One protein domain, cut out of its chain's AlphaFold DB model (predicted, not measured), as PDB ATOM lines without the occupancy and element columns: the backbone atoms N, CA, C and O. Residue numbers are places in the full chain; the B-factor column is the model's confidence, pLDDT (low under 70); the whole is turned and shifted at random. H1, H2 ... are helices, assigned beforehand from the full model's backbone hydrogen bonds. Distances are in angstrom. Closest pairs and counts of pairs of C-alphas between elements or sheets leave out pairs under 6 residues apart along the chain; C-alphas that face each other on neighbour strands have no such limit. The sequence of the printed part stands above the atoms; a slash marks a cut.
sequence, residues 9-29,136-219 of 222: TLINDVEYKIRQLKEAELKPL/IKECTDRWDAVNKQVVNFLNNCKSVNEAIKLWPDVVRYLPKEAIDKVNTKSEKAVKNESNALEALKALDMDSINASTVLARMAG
ATOM      1  N   THR A   9     240.510 171.082 189.257       88.94
ATOM      2  CA  THR A   9     241.947 171.000 188.957       88.94
ATOM      3  C   THR A   9     242.221 171.218 187.473       88.94
ATOM      4  O   THR A   9     243.036 172.065 187.143       88.94
ATOM      5  N   LEU A  10     241.475 170.551 186.583       89.19
ATOM      6  CA  LEU A  10     241.620 170.758 185.140       89.19
ATOM      7  C   LEU A  10     241.352 172.214 184.741       89.19
ATOM      8  O   LEU A  10     242.079 172.763 183.923       89.19
ATOM      9  N   ILE A  11     240.314 172.835 185.310       92.69
ATOM     10  CA  ILE A  11     240.014 174.248 185.052       92.69
ATOM     11  C   ILE A  11     241.176 175.137 185.506       92.69
ATOM     12  O   ILE A  11     241.624 175.970 184.726       92.69
ATOM     13  N   ASN A  12     241.720 174.917 186.705       92.31
ATOM     14  CA  ASN A  12     242.884 175.665 187.187       92.31
ATOM     15  C   ASN A  12     244.110 175.480 186.272       92.31
ATOM     16  O   ASN A  12     244.839 176.439 186.028       92.31
ATOM     17  N   ASP A  13     244.339 174.269 185.755       91.88
ATOM     18  CA  ASP A  13     245.446 173.986 184.833       91.88
ATOM     19  C   ASP A  13     245.263 174.714 183.493       91.88
ATOM     20  O   ASP A  13     246.222 175.247 182.934       91.88
ATOM     21  N   VAL A  14     244.024 174.784 182.993       93.06
ATOM     22  CA  VAL A  14     243.658 175.551 181.793       93.06
ATOM     23  C   VAL A  14     243.875 177.047 182.020       93.06
ATOM     24  O   VAL A  14     244.527 177.698 181.206       93.06
ATOM     25  N   GLU A  15     243.398 177.597 183.138       94.25
ATOM     26  CA  GLU A  15     243.625 179.002 183.507       94.25
ATOM     27  C   GLU A  15     245.120 179.319 183.619       94.25
ATOM     28  O   GLU A  15     245.583 180.366 183.160       94.25
ATOM     29  N   TYR A  16     245.896 178.404 184.205       93.88
ATOM     30  CA  TYR A  16     247.344 178.534 184.304       93.88
ATOM     31  C   TYR A  16     248.008 178.522 182.924       93.88
ATOM     32  O   TYR A  16     248.844 179.380 182.640       93.88
ATOM     33  N   LYS A  17     247.607 177.617 182.026       92.69
ATOM     34  CA  LYS A  17     248.116 177.580 180.649       92.69
ATOM     35  C   LYS A  17     247.776 178.862 179.886       92.69
ATOM     36  O   LYS A  17     248.649 179.419 179.228       92.69
ATOM     37  N   ILE A  18     246.552 179.371 180.009       94.00
ATOM     38  CA  ILE A  18     246.138 180.645 179.404       94.00
ATOM     39  C   ILE A  18     246.975 181.808 179.956       94.00
ATOM     40  O   ILE A  18     247.439 182.650 179.189       94.00
ATOM     41  N   ARG A  19     247.258 181.818 181.265       93.94
ATOM     42  CA  ARG A  19     248.164 182.797 181.880       93.94
ATOM     43  C   ARG A  19     249.577 182.725 181.299       93.94
ATOM     44  O   ARG A  19     250.144 183.768 181.005       93.94
ATOM     45  N   GLN A  20     250.117 181.529 181.067       93.56
ATOM     46  CA  GLN A  20     251.425 181.373 180.421       93.56
ATOM     47  C   GLN A  20     251.442 181.921 178.987       93.56
ATOM     48  O   GLN A  20     252.431 182.527 178.577       93.56
ATOM     49  N   LEU A  21     250.359 181.734 178.223       92.50
ATOM     50  CA  LEU A  21     250.236 182.300 176.874       92.50
ATOM     51  C   LEU A  21     250.193 183.835 176.913       92.50
ATOM     52  O   LEU A  21     250.909 184.483 176.152       92.50
ATOM     53  N   LYS A  22     249.424 184.405 177.849       93.94
ATOM     54  CA  LYS A  22     249.385 185.849 178.119       93.94
ATOM     55  C   LYS A  22     250.767 186.393 178.478       93.94
ATOM     56  O   LYS A  22     251.219 187.365 177.885       93.94
ATOM     57  N   GLU A  23     251.459 185.764 179.425       92.06
ATOM     58  CA  GLU A  23     252.804 186.174 179.851       92.06
ATOM     59  C   GLU A  23     253.821 186.109 178.705       92.06
ATOM     60  O   GLU A  23     254.660 186.999 178.576       92.06
ATOM     61  N   ALA A  24     253.733 185.093 177.843       91.12
ATOM     62  CA  ALA A  24     254.591 184.978 176.670       91.12
ATOM     63  C   ALA A  24     254.358 186.111 175.654       91.12
ATOM     64  O   ALA A  24     255.328 186.619 175.096       91.12
ATOM     65  N   GLU A  25     253.108 186.537 175.448       91.25
ATOM     66  CA  GLU A  25     252.780 187.671 174.571       91.25
ATOM     67  C   GLU A  25     253.163 189.027 175.181       91.25
ATOM     68  O   GLU A  25     253.589 189.926 174.459       91.25
ATOM     69  N   LEU A  26     253.071 189.170 176.507       90.44
ATOM     70  CA  LEU A  26     253.481 190.386 177.215       90.44
ATOM     71  C   LEU A  26     255.005 190.556 177.274       90.44
ATOM     72  O   LEU A  26     255.495 191.679 177.262       90.44
ATOM     73  N   LYS A  27     255.768 189.459 177.333       89.81
ATOM     74  CA  LYS A  27     257.230 189.476 177.484       89.81
ATOM     75  C   LYS A  27     258.002 190.333 176.458       89.81
ATOM     76  O   LYS A  27     258.955 190.984 176.882       89.81
ATOM     77  N   PRO A  28     257.690 190.323 175.147       87.56
ATOM     78  CA  PRO A  28     258.379 191.172 174.172       87.56
ATOM     79  C   PRO A  28     257.934 192.640 174.198       87.56
ATOM     80  O   PRO A  28     258.582 193.461 173.549       87.56
ATOM     81  N   LEU A  29     256.838 192.981 174.885       86.12
ATOM     82  CA  LEU A  29     256.379 194.364 174.960       86.12
ATOM     83  C   LEU A  29     257.327 195.198 175.837       86.12
ATOM     84  O   LEU A  29     257.886 194.678 176.811       86.12
ATOM     85  N   ILE A 136     249.693 196.706 176.532       89.25
ATOM     86  CA  ILE A 136     249.611 195.794 177.686       89.25
ATOM     87  C   ILE A 136     248.159 195.581 178.128       89.25
ATOM     88  O   ILE A 136     247.769 194.446 178.432       89.25
ATOM     89  N   LYS A 137     247.359 196.653 178.178       87.94
ATOM     90  CA  LYS A 137     245.940 196.601 178.550       87.94
ATOM     91  C   LYS A 137     245.138 195.804 177.528       87.94
ATOM     92  O   LYS A 137     244.475 194.854 177.913       87.94
ATOM     93  N   GLU A 138     245.273 196.110 176.244       89.94
ATOM     94  CA  GLU A 138     244.593 195.396 175.159       89.94
ATOM     95  C   GLU A 138     244.959 193.909 175.138       89.94
ATOM     96  O   GLU A 138     244.086 193.056 174.978       89.94
ATOM     97  N   CYS A 139     246.234 193.572 175.352       91.06
ATOM     98  CA  CYS A 139     246.675 192.186 175.504       91.06
ATOM     99  C   CYS A 139     246.028 191.521 176.730       91.06
ATOM    100  O   CYS A 139     245.519 190.402 176.645       91.06
ATOM    101  N   THR A 140     245.995 192.221 177.866       92.00
ATOM    102  CA  THR A 140     245.395 191.731 179.112       92.00
ATOM    103  C   THR A 140     243.897 191.497 178.982       92.00
ATOM    104  O   THR A 140     243.446 190.394 179.279       92.00
ATOM    105  N   ASP A 141     243.149 192.482 178.495       92.50
ATOM    106  CA  ASP A 141     241.696 192.419 178.341       92.50
ATOM    107  C   ASP A 141     241.300 191.298 177.370       92.50
ATOM    108  O   ASP A 141     240.377 190.524 177.636       92.50
ATOM    109  N   ARG A 142     242.060 191.145 176.278       94.44
ATOM    110  CA  ARG A 142     241.889 190.063 175.305       94.44
ATOM    111  C   ARG A 142     242.108 188.688 175.932       94.44
ATOM    112  O   ARG A 142     241.249 187.819 175.794       94.44
ATOM    113  N   TRP A 143     243.202 188.479 176.663       95.69
ATOM    114  CA  TRP A 143     243.460 187.193 177.323       95.69
ATOM    115  C   TRP A 143     242.494 186.893 178.469       95.69
ATOM    116  O   TRP A 143     242.121 185.735 178.666       95.69
ATOM    117  N   ASP A 144     242.027 187.911 179.186       93.62
ATOM    118  CA  ASP A 144     241.010 187.754 180.223       93.62
ATOM    119  C   ASP A 144     239.653 187.368 179.605       93.62
ATOM    120  O   ASP A 144     238.931 186.532 180.161       93.62
ATOM    121  N   ALA A 145     239.318 187.909 178.427       93.38
ATOM    122  CA  ALA A 145     238.153 187.491 177.651       93.38
ATOM    123  C   ALA A 145     238.287 186.043 177.153       93.38
ATOM    124  O   ALA A 145     237.353 185.259 177.338       93.38
ATOM    125  N   VAL A 146     239.444 185.658 176.597       94.00
ATOM    126  CA  VAL A 146     239.731 184.268 176.196       94.00
ATOM    127  C   VAL A 146     239.588 183.326 177.389       94.00
ATOM    128  O   VAL A 146     238.897 182.314 177.284       94.00
ATOM    129  N   ASN A 147     240.161 183.673 178.546       95.06
ATOM    130  CA  ASN A 147     240.056 182.865 179.759       95.06
ATOM    131  C   ASN A 147     238.598 182.641 180.169       95.06
ATOM    132  O   ASN A 147     238.168 181.502 180.348       95.06
ATOM    133  N   LYS A 148     237.809 183.721 180.253       94.38
ATOM    134  CA  LYS A 148     236.379 183.641 180.590       94.38
ATOM    135  C   LYS A 148     235.619 182.754 179.610       94.38
ATOM    136  O   LYS A 148     234.827 181.921 180.042       94.38
ATOM    137  N   GLN A 149     235.865 182.911 178.313       91.88
ATOM    138  CA  GLN A 149     235.199 182.146 177.262       91.88
ATOM    139  C   GLN A 149     235.551 180.652 177.322       91.88
ATOM    140  O   GLN A 149     234.651 179.813 177.377       91.88
ATOM    141  N   VAL A 150     236.843 180.313 177.395       92.94
ATOM    142  CA  VAL A 150     237.323 178.922 177.464       92.94
ATOM    143  C   VAL A 150     236.819 178.229 178.728       92.94
ATOM    144  O   VAL A 150     236.263 177.132 178.653       92.94
ATOM    145  N   VAL A 151     236.971 178.866 179.891       93.88
ATOM    146  CA  VAL A 151     236.545 178.294 181.176       93.88
ATOM    147  C   VAL A 151     235.027 178.129 181.226       93.88
ATOM    148  O   VAL A 151     234.541 177.084 181.657       93.88
ATOM    149  N   ASN A 152     234.260 179.114 180.743       92.50
ATOM    150  CA  ASN A 152     232.804 179.005 180.679       92.50
ATOM    151  C   ASN A 152     232.364 177.869 179.743       92.50
ATOM    152  O   ASN A 152     231.494 177.078 180.102       92.50
ATOM    153  N   PHE A 153     232.991 177.728 178.572       91.94
ATOM    154  CA  PHE A 153     232.711 176.614 177.666       91.94
ATOM    155  C   PHE A 153     232.988 175.256 178.322       91.94
ATOM    156  O   PHE A 153     232.129 174.372 178.296       91.94
ATOM    157  N   LEU A 154     234.150 175.100 178.968       90.44
ATOM    158  CA  LEU A 154     234.510 173.863 179.658       90.44
ATOM    159  C   LEU A 154     233.542 173.548 180.805       90.44
ATOM    160  O   LEU A 154     233.080 172.417 180.904       90.44
ATOM    161  N   ASN A 155     233.153 174.528 181.620       89.31
ATOM    162  CA  ASN A 155     232.193 174.310 182.709       89.31
ATOM    163  C   ASN A 155     230.796 173.878 182.224       89.31
ATOM    164  O   ASN A 155     230.070 173.226 182.971       89.31
ATOM    165  N   ASN A 156     230.425 174.204 180.980       88.31
ATOM    166  CA  ASN A 156     229.164 173.772 180.368       88.31
ATOM    167  C   ASN A 156     229.256 172.403 179.666       88.31
ATOM    168  O   ASN A 156     228.228 171.854 179.257       88.31
ATOM    169  N   CYS A 157     230.458 171.835 179.530       85.69
ATOM    170  CA  CYS A 157     230.684 170.503 178.977       85.69
ATOM    171  C   CYS A 157     230.608 169.427 180.075       85.69
ATOM    172  O   CYS A 157     231.089 169.607 181.191       85.69
ATOM    173  N   LYS A 158     230.075 168.240 179.760       81.88
ATOM    174  CA  LYS A 158     230.045 167.101 180.704       81.88
ATOM    175  C   LYS A 158     231.403 166.425 180.835       81.88
ATOM    176  O   LYS A 158     231.624 165.669 181.778       81.88
ATOM    177  N   SER A 159     232.265 166.573 179.832       84.69
ATOM    178  CA  SER A 159     233.567 165.913 179.766       84.69
ATOM    179  C   SER A 159     234.497 166.611 178.786       84.69
ATOM    180  O   SER A 159     234.047 167.287 177.860       84.69
ATOM    181  N   VAL A 160     235.794 166.357 178.931       85.25
ATOM    182  CA  VAL A 160     236.816 166.843 177.998       85.25
ATOM    183  C   VAL A 160     236.597 166.283 176.587       85.25
ATOM    184  O   VAL A 160     236.789 166.998 175.613       85.25
ATOM    185  N   ASN A 161     236.107 165.046 176.447       85.56
ATOM    186  CA  ASN A 161     235.758 164.486 175.132       85.56
ATOM    187  C   ASN A 161     234.681 165.292 174.415       85.56
ATOM    188  O   ASN A 161     234.743 165.475 173.204       85.56
ATOM    189  N   GLU A 162     233.656 165.708 175.159       85.12
ATOM    190  CA  GLU A 162     232.583 166.529 174.613       85.12
ATOM    191  C   GLU A 162     233.131 167.887 174.184       85.12
ATOM    192  O   GLU A 162     232.871 168.300 173.056       85.12
ATOM    193  N   ALA A 163     233.962 168.508 175.026       87.75
ATOM    194  CA  ALA A 163     234.632 169.762 174.709       87.75
ATOM    195  C   ALA A 163     235.464 169.655 173.420       87.75
ATOM    196  O   ALA A 163     235.275 170.460 172.518       87.75
ATOM    197  N   ILE A 164     236.305 168.623 173.283       88.38
ATOM    198  CA  ILE A 164     237.144 168.402 172.090       88.38
ATOM    199  C   ILE A 164     236.296 168.094 170.851       88.38
ATOM    200  O   ILE A 164     236.624 168.524 169.750       88.38
ATOM    201  N   LYS A 165     235.195 167.348 170.998       86.06
ATOM    202  CA  LYS A 165     234.306 167.029 169.873       86.06
ATOM    203  C   LYS A 165     233.557 168.264 169.367       86.06
ATOM    204  O   LYS A 165     233.350 168.386 168.163       86.06
ATOM    205  N   LEU A 166     233.105 169.123 170.279       86.12
ATOM    206  CA  LEU A 166     232.371 170.347 169.957       86.12
ATOM    207  C   LEU A 166     233.304 171.459 169.470       86.12
ATOM    208  O   LEU A 166     232.967 172.163 168.524       86.12
ATOM    209  N   TRP A 167     234.476 171.585 170.088       88.50
ATOM    210  CA  TRP A 167     235.486 172.581 169.761       88.50
ATOM    211  C   TRP A 167     236.892 171.959 169.783       88.50
ATOM    212  O   TRP A 167     237.569 171.979 170.812       88.50
ATOM    213  N   PRO A 168     237.368 171.414 168.650       87.06
ATOM    214  CA  PRO A 168     238.670 170.749 168.582       87.06
ATOM    215  C   PRO A 168     239.858 171.638 168.968       87.06
ATOM    216  O   PRO A 168     240.835 171.141 169.524       87.06
ATOM    217  N   ASP A 169     239.783 172.953 168.735       87.31
ATOM    218  CA  ASP A 169     240.875 173.871 169.087       87.31
ATOM    219  C   ASP A 169     241.022 174.096 170.598       87.31
ATOM    220  O   ASP A 169     242.080 174.556 171.033       87.31
ATOM    221  N   VAL A 170     240.041 173.689 171.420       89.88
ATOM    222  CA  VAL A 170     240.151 173.750 172.890       89.88
ATOM    223  C   VAL A 170     241.368 172.977 173.407       89.88
ATOM    224  O   VAL A 170     241.922 173.309 174.454       89.88
ATOM    225  N   VAL A 171     241.836 171.982 172.641       88.62
ATOM    226  CA  VAL A 171     243.034 171.177 172.917       88.62
ATOM    227  C   VAL A 171     244.268 172.046 173.168       88.62
ATOM    228  O   VAL A 171     245.104 171.675 173.982       88.62
ATOM    229  N   ARG A 172     244.364 173.228 172.542       89.31
ATOM    230  CA  ARG A 172     245.494 174.159 172.717       89.31
ATOM    231  C   ARG A 172     245.619 174.706 174.142       89.31
ATOM    232  O   ARG A 172     246.700 175.137 174.535       89.31
ATOM    233  N   TYR A 173     244.526 174.694 174.900       91.19
ATOM    234  CA  TYR A 173     244.476 175.181 176.280       91.19
ATOM    235  C   TYR A 173     244.466 174.052 177.309       91.19
ATOM    236  O   TYR A 173     244.630 174.310 178.497       91.19
ATOM    237  N   LEU A 174     244.274 172.804 176.873       89.25
ATOM    238  CA  LEU A 174     244.240 171.651 177.763       89.25
ATOM    239  C   LEU A 174     245.664 171.184 178.105       89.25
ATOM    240  O   LEU A 174     246.530 171.134 177.228       89.25
ATOM    241  N   PRO A 175     245.924 170.768 179.357       87.38
ATOM    242  CA  PRO A 175     247.184 170.121 179.700       87.38
ATOM    243  C   PRO A 175     247.312 168.777 178.966       87.38
ATOM    244  O   PRO A 175     246.329 168.048 178.794       87.38
ATOM    245  N   LYS A 176     248.543 168.412 178.578       84.44
ATOM    246  CA  LYS A 176     248.842 167.168 177.836       84.44
ATOM    247  C   LYS A 176     248.266 165.924 178.509       84.44
ATOM    248  O   LYS A 176     247.641 165.102 177.853       84.44
ATOM    249  N   GLU A 177     248.352 165.856 179.832       82.12
ATOM    250  CA  GLU A 177     247.820 164.746 180.629       82.12
ATOM    251  C   GLU A 177     246.306 164.544 180.461       82.12
ATOM    252  O   GLU A 177     245.820 163.413 180.504       82.12
ATOM    253  N   ALA A 178     245.538 165.622 180.270       79.62
ATOM    254  CA  ALA A 178     244.103 165.527 180.017       79.62
ATOM    255  C   ALA A 178     243.821 165.011 178.600       79.62
ATOM    256  O   ALA A 178     242.914 164.198 178.419       79.62
ATOM    257  N   ILE A 179     244.627 165.424 177.620       81.44
ATOM    258  CA  ILE A 179     244.552 164.956 176.227       81.44
ATOM    259  C   ILE A 179     244.903 163.460 176.150       81.44
ATOM    260  O   ILE A 179     244.199 162.677 175.511       81.44
ATOM    261  N   ASP A 180     245.938 163.029 176.867       80.69
ATOM    262  CA  ASP A 180     246.374 161.631 176.897       80.69
ATOM    263  C   ASP A 180     245.334 160.719 177.571       80.69
ATOM    264  O   ASP A 180     245.079 159.600 177.109       80.69
ATOM    265  N   LYS A 181     244.661 161.217 178.619       73.50
ATOM    266  CA  LYS A 181     243.543 160.525 179.286       73.50
ATOM    267  C   LYS A 181     242.329 160.349 178.379       73.50
ATOM    268  O   LYS A 181     241.672 159.317 178.449       73.50
ATOM    269  N   VAL A 182     242.037 161.313 177.505       67.56
ATOM    270  CA  VAL A 182     240.978 161.192 176.484       67.56
ATOM    271  C   VAL A 182     241.278 160.043 175.508       67.56
ATOM    272  O   VAL A 182     240.379 159.277 175.132       67.56
ATOM    273  N   ASN A 183     242.554 159.879 175.154       64.69
ATOM    274  CA  ASN A 183     243.030 158.869 174.208       64.69
ATOM    275  C   ASN A 183     243.116 157.443 174.796       64.69
ATOM    276  O   ASN A 183     243.168 156.471 174.041       64.69
ATOM    277  N   THR A 184     243.074 157.274 176.122       58.66
ATOM    278  CA  THR A 184     243.221 155.973 176.805       58.66
ATOM    279  C   THR A 184     241.883 155.406 177.282       58.66
ATOM    280  O   THR A 184     241.375 155.838 178.300       58.66
ATOM    281  N   LYS A 185     241.313 154.405 176.581       48.56
ATOM    282  CA  LYS A 185     240.018 153.736 176.895       48.56
ATOM    283  C   LYS A 185     239.749 153.569 178.412       48.56
ATOM    284  O   LYS A 185     240.326 152.690 179.041       48.56
ATOM    285  N   SER A 186     238.785 154.315 178.954       48.81
ATOM    286  CA  SER A 186     238.175 154.070 180.270       48.81
ATOM    287  C   SER A 186     236.649 154.248 180.214       48.81
ATOM    288  O   SER A 186     236.123 154.982 179.372       48.81
ATOM    289  N   GLU A 187     235.919 153.528 181.063       44.62
ATOM    290  CA  GLU A 187     234.451 153.521 181.111       44.62
ATOM    291  C   GLU A 187     233.881 154.541 182.122       44.62
ATOM    292  O   GLU A 187     234.477 154.739 183.170       44.62
ATOM    293  N   LYS A 188     232.731 155.149 181.742       48.00
ATOM    294  CA  LYS A 188     231.663 155.927 182.455       48.00
ATOM    295  C   LYS A 188     231.974 156.565 183.841       48.00
ATOM    296  O   LYS A 188     232.566 155.941 184.700       48.00
ATOM    297  N   ALA A 189     231.474 157.757 184.211       47.34
ATOM    298  CA  ALA A 189     230.101 158.286 184.101       47.34
ATOM    299  C   ALA A 189     230.015 159.808 184.415       47.34
ATOM    300  O   ALA A 189     230.857 160.307 185.149       47.34
ATOM    301  N   VAL A 190     228.961 160.510 183.955       49.28
ATOM    302  CA  VAL A 190     227.853 161.112 184.756       49.28
ATOM    303  C   VAL A 190     226.865 161.842 183.818       49.28
ATOM    304  O   VAL A 190     227.240 162.444 182.811       49.28
ATOM    305  N   LYS A 191     225.569 161.736 184.145       48.03
ATOM    306  CA  LYS A 191     224.439 162.454 183.542       48.03
ATOM    307  C   LYS A 191     224.361 163.883 184.109       48.03
ATOM    308  O   LYS A 191     223.640 164.099 185.071       48.03
ATOM    309  N   ASN A 192     225.060 164.840 183.511       50.78
ATOM    310  CA  ASN A 192     224.657 166.251 183.603       50.78
ATOM    311  C   ASN A 192     223.951 166.629 182.299       50.78
ATOM    312  O   ASN A 192     224.254 166.047 181.256       50.78
ATOM    313  N   GLU A 193     222.983 167.535 182.323       54.41
ATOM    314  CA  GLU A 193     222.479 168.161 181.096       54.41
ATOM    315  C   GLU A 193     223.575 169.098 180.565       54.41
ATOM    316  O   GLU A 193     224.231 169.785 181.341       54.41
ATOM    317  N   SER A 194     223.889 169.009 179.270       62.50
ATOM    318  CA  SER A 194     224.966 169.802 178.659       62.50
ATOM    319  C   SER A 194     224.352 171.028 178.028       62.50
ATOM    320  O   SER A 194     223.509 170.887 177.143       62.50
ATOM    321  N   ASN A 195     224.838 172.195 178.437       76.75
ATOM    322  CA  ASN A 195     224.568 173.461 177.761       76.75
ATOM    323  C   ASN A 195     225.735 173.843 176.832       76.75
ATOM    324  O   ASN A 195     225.816 174.970 176.345       76.75
ATOM    325  N   ALA A 196     226.656 172.908 176.555       73.19
ATOM    326  CA  ALA A 196     227.882 173.163 175.799       73.19
ATOM    327  C   ALA A 196     227.628 173.672 174.377       73.19
ATOM    328  O   ALA A 196     228.435 174.416 173.834       73.19
ATOM    329  N   LEU A 197     226.504 173.285 173.769       69.81
ATOM    330  CA  LEU A 197     226.148 173.688 172.409       69.81
ATOM    331  C   LEU A 197     225.679 175.151 172.342       69.81
ATOM    332  O   LEU A 197     225.903 175.819 171.335       69.81
ATOM    333  N   GLU A 198     225.068 175.661 173.413       75.69
ATOM    334  CA  GLU A 198     224.752 177.086 173.557       75.69
ATOM    335  C   GLU A 198     226.000 177.886 173.924       75.69
ATOM    336  O   GLU A 198     226.267 178.916 173.308       75.69
ATOM    337  N   ALA A 199     226.822 177.365 174.841       72.94
ATOM    338  CA  ALA A 199     228.104 177.972 175.183       72.94
ATOM    339  C   ALA A 199     229.038 178.080 173.963       72.94
ATOM    340  O   ALA A 199     229.685 179.105 173.791       72.94
ATOM    341  N   LEU A 200     229.055 177.073 173.078       75.38
ATOM    342  CA  LEU A 200     229.821 177.087 171.826       75.38
ATOM    343  C   LEU A 200     229.380 178.215 170.886       75.38
ATOM    344  O   LEU A 200     230.223 178.852 170.266       75.38
ATOM    345  N   LYS A 201     228.071 178.472 170.777       77.00
ATOM    346  CA  LYS A 201     227.541 179.566 169.945       77.00
ATOM    347  C   LYS A 201     227.885 180.946 170.502       77.00
ATOM    348  O   LYS A 201     227.913 181.905 169.743       77.00
ATOM    349  N   ALA A 202     228.110 181.039 171.811       81.56
ATOM    350  CA  ALA A 202     228.516 182.266 172.481       81.56
ATOM    351  C   ALA A 202     230.038 182.510 172.436       81.56
ATOM    352  O   ALA A 202     230.484 183.555 172.907       81.56
ATOM    353  N   LEU A 203     230.835 181.569 171.905       82.19
ATOM    354  CA  LEU A 203     232.275 181.758 171.729       82.19
ATOM    355  C   LEU A 203     232.564 182.654 170.524       82.19
ATOM    356  O   LEU A 203     232.136 182.375 169.404       82.19
ATOM    357  N   ASP A 204     233.389 183.669 170.746       85.25
ATOM    358  CA  ASP A 204     234.023 184.448 169.691       85.25
ATOM    359  C   ASP A 204     235.287 183.712 169.219       85.25
ATOM    360  O   ASP A 204     236.411 183.966 169.670       85.25
ATOM    361  N   MET A 205     235.087 182.718 168.348       82.31
ATOM    362  CA  MET A 205     236.175 181.866 167.855       82.31
ATOM    363  C   MET A 205     237.250 182.657 167.110       82.31
ATOM    364  O   MET A 205     238.425 182.293 167.187       82.31
ATOM    365  N   ASP A 206     236.870 183.722 166.408       81.12
ATOM    366  CA  ASP A 206     237.803 184.538 165.635       81.12
ATOM    367  C   ASP A 206     238.769 185.269 166.572       81.12
ATOM    368  O   ASP A 206     239.989 185.187 166.393       81.12
ATOM    369  N   SER A 207     238.247 185.880 167.639       84.00
ATOM    370  CA  SER A 207     239.058 186.532 168.673       84.00
ATOM    371  C   SER A 207     239.987 185.553 169.403       84.00
ATOM    372  O   SER A 207     241.181 185.824 169.597       84.00
ATOM    373  N   ILE A 208     239.482 184.366 169.753       84.38
ATOM    374  CA  ILE A 208     240.268 183.327 170.433       84.38
ATOM    375  C   ILE A 208     241.411 182.817 169.539       84.38
ATOM    376  O   ILE A 208     242.568 182.703 169.973       84.38
ATOM    377  N   ASN A 209     241.112 182.529 168.271       82.94
ATOM    378  CA  ASN A 209     242.100 182.039 167.319       82.94
ATOM    379  C   ASN A 209     243.166 183.094 167.020       82.94
ATOM    380  O   ASN A 209     244.356 182.765 167.052       82.94
ATOM    381  N   ALA A 210     242.766 184.351 166.808       83.44
ATOM    382  CA  ALA A 210     243.690 185.461 166.603       83.44
ATOM    383  C   ALA A 210     244.655 185.619 167.790       83.44
ATOM    384  O   ALA A 210     245.870 185.651 167.601       83.44
ATOM    385  N   SER A 211     244.132 185.603 169.021       81.81
ATOM    386  CA  SER A 211     244.937 185.701 170.250       81.81
ATOM    387  C   SER A 211     245.968 184.578 170.360       81.81
ATOM    388  O   SER A 211     247.128 184.796 170.698       81.81
ATOM    389  N   THR A 212     245.567 183.358 170.010       80.62
ATOM    390  CA  THR A 212     246.451 182.186 170.063       80.62
ATOM    391  C   THR A 212     247.584 182.266 169.049       80.62
ATOM    392  O   THR A 212     248.715 181.878 169.344       80.62
ATOM    393  N   VAL A 213     247.289 182.760 167.845       82.81
ATOM    394  CA  VAL A 213     248.302 182.977 166.809       82.81
ATOM    395  C   VAL A 213     249.303 184.037 167.264       82.81
ATOM    396  O   VAL A 213     250.504 183.799 167.150       82.81
ATOM    397  N   LEU A 214     248.834 185.143 167.848       80.94
ATOM    398  CA  LEU A 214     249.698 186.204 168.373       80.94
ATOM    399  C   LEU A 214     250.647 185.691 169.467       80.94
ATOM    400  O   LEU A 214     251.858 185.871 169.346       80.94
ATOM    401  N   ALA A 215     250.148 184.957 170.467       74.75
ATOM    402  CA  ALA A 215     251.018 184.374 171.494       74.75
ATOM    403  C   ALA A 215     252.028 183.369 170.922       74.75
ATOM    404  O   ALA A 215     253.181 183.326 171.354       74.75
ATOM    405  N   ARG A 216     251.639 182.580 169.913       81.00
ATOM    406  CA  ARG A 216     252.573 181.676 169.228       81.00
ATOM    407  C   ARG A 216     253.671 182.448 168.496       81.00
ATOM    408  O   ARG A 216     254.831 182.050 168.567       81.00
ATOM    409  N   MET A 217     253.323 183.542 167.818       81.69
ATOM    410  CA  MET A 217     254.296 184.429 167.170       81.69
ATOM    411  C   MET A 217     255.237 185.087 168.187       81.69
ATOM    412  O   MET A 217     256.410 185.280 167.882       81.69
ATOM    413  N   ALA A 218     254.762 185.345 169.408       76.88
ATOM    414  CA  ALA A 218     255.568 185.832 170.529       76.88
ATOM    415  C   ALA A 218     256.441 184.747 171.205       76.88
ATOM    416  O   ALA A 218     257.182 185.041 172.142       76.88
ATOM    417  N   GLY A 219     256.395 183.494 170.730       73.00
ATOM    418  CA  GLY A 219     257.253 182.404 171.204       73.00
ATOM    419  C   GLY A 219     256.628 181.493 172.263       73.00
ATOM    420  O   GLY A 219     257.338 180.680 172.861       73.00
TER     421      GLY A 219
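Overview. This is residues 9 to 29 and 136 to 219 of the 222 residues of an uncharacterized protein of Geobacteraceae bacterium (UniProt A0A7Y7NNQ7). Two long helices, H1 and H2, lie side by side and run opposite ways, and one side of this pair is covered by H7, which crosses from H2 to H1 toward one end, and by the short helices H4 and H3 toward the other. At that other end the short helices H5 and H6 lie far apart on two sides, and residues 184 to 195 swing out in a wide loop from one to the other. The printed part has 105 residues with seven named helices, H1 to H7 in order, and no named strand; the class is all helix. It is compact, with a radius of gyration of the C-alphas of 14.3 A, and elongated, with spans of 47 by 27 by 20 A.

Along the chain. H1, residues 9 to 26, begins at C-alpha 9, (241.947, 171.000, 188.957), and is 25.4 A long from first to last C-alpha. H2, residues 136 to 156, the longest helix, measures 30.2 A and begins at C-alpha 136, (249.611, 195.794, 177.686). H3 is residues 160 to 166, H4 residues 168 to 173, H5 residues 176 to 183 and H6 residues 196 to 201. H7, residues 205 to 217, is 18.3 A long and ends at C-alpha 217, (254.296, 184.429, 167.170).

Arrangement. H1 and H2 touch at a shallow tilt of 20 degrees, opposite ways; their closest C-alphas, those of Lys 22 and Trp 143, are 6.1 A apart. H7 touches H1 at a steep tilt of 60 degrees, with C-alphas 25 and 215 closest at 4.8 A. It touches H2 at a steep tilt of 56 degrees, with C-alphas 146 and 208 closest at 5.9 A. H4 only just touches H1, with 3 pairs of C-alphas within 8 A, the closest being Val 14 and Tyr 173 at 5.6 A. H3 touches H2 and H4 only at the corner, each only just, with 3 pairs within 8 A. H6 touches H2, with C-alphas 156 and 196 closest at 4.8 A, and H3, with C-alphas 166 and 200 closest at 7.4 A. H5 only just touches H3, with 3 pairs, the closest being C-alphas 161 and 182 at 6.3 A. H2 and H5 are apart, and so are H5 and H6. In H1, H2, H3, H5, H6 and H7 every O i to N i+4 pair is within hydrogen-bond range; in H4 0 of 2 are, but 3 of 3 O i to N i+3 pairs are.

Size, cuts and confidence. The two C-alphas farthest apart, those of Leu 29 and Glu 187, are 46.8 A apart. Residues 30 to 135 are not printed, and C-alphas 29 and 136 are 7.4 A apart across this cut. The link from H5 to H6 is long, 12 residues. Mean pLDDT of the printed part is 82.6, and it is under 70 at residues 182 to 194 and residue 197.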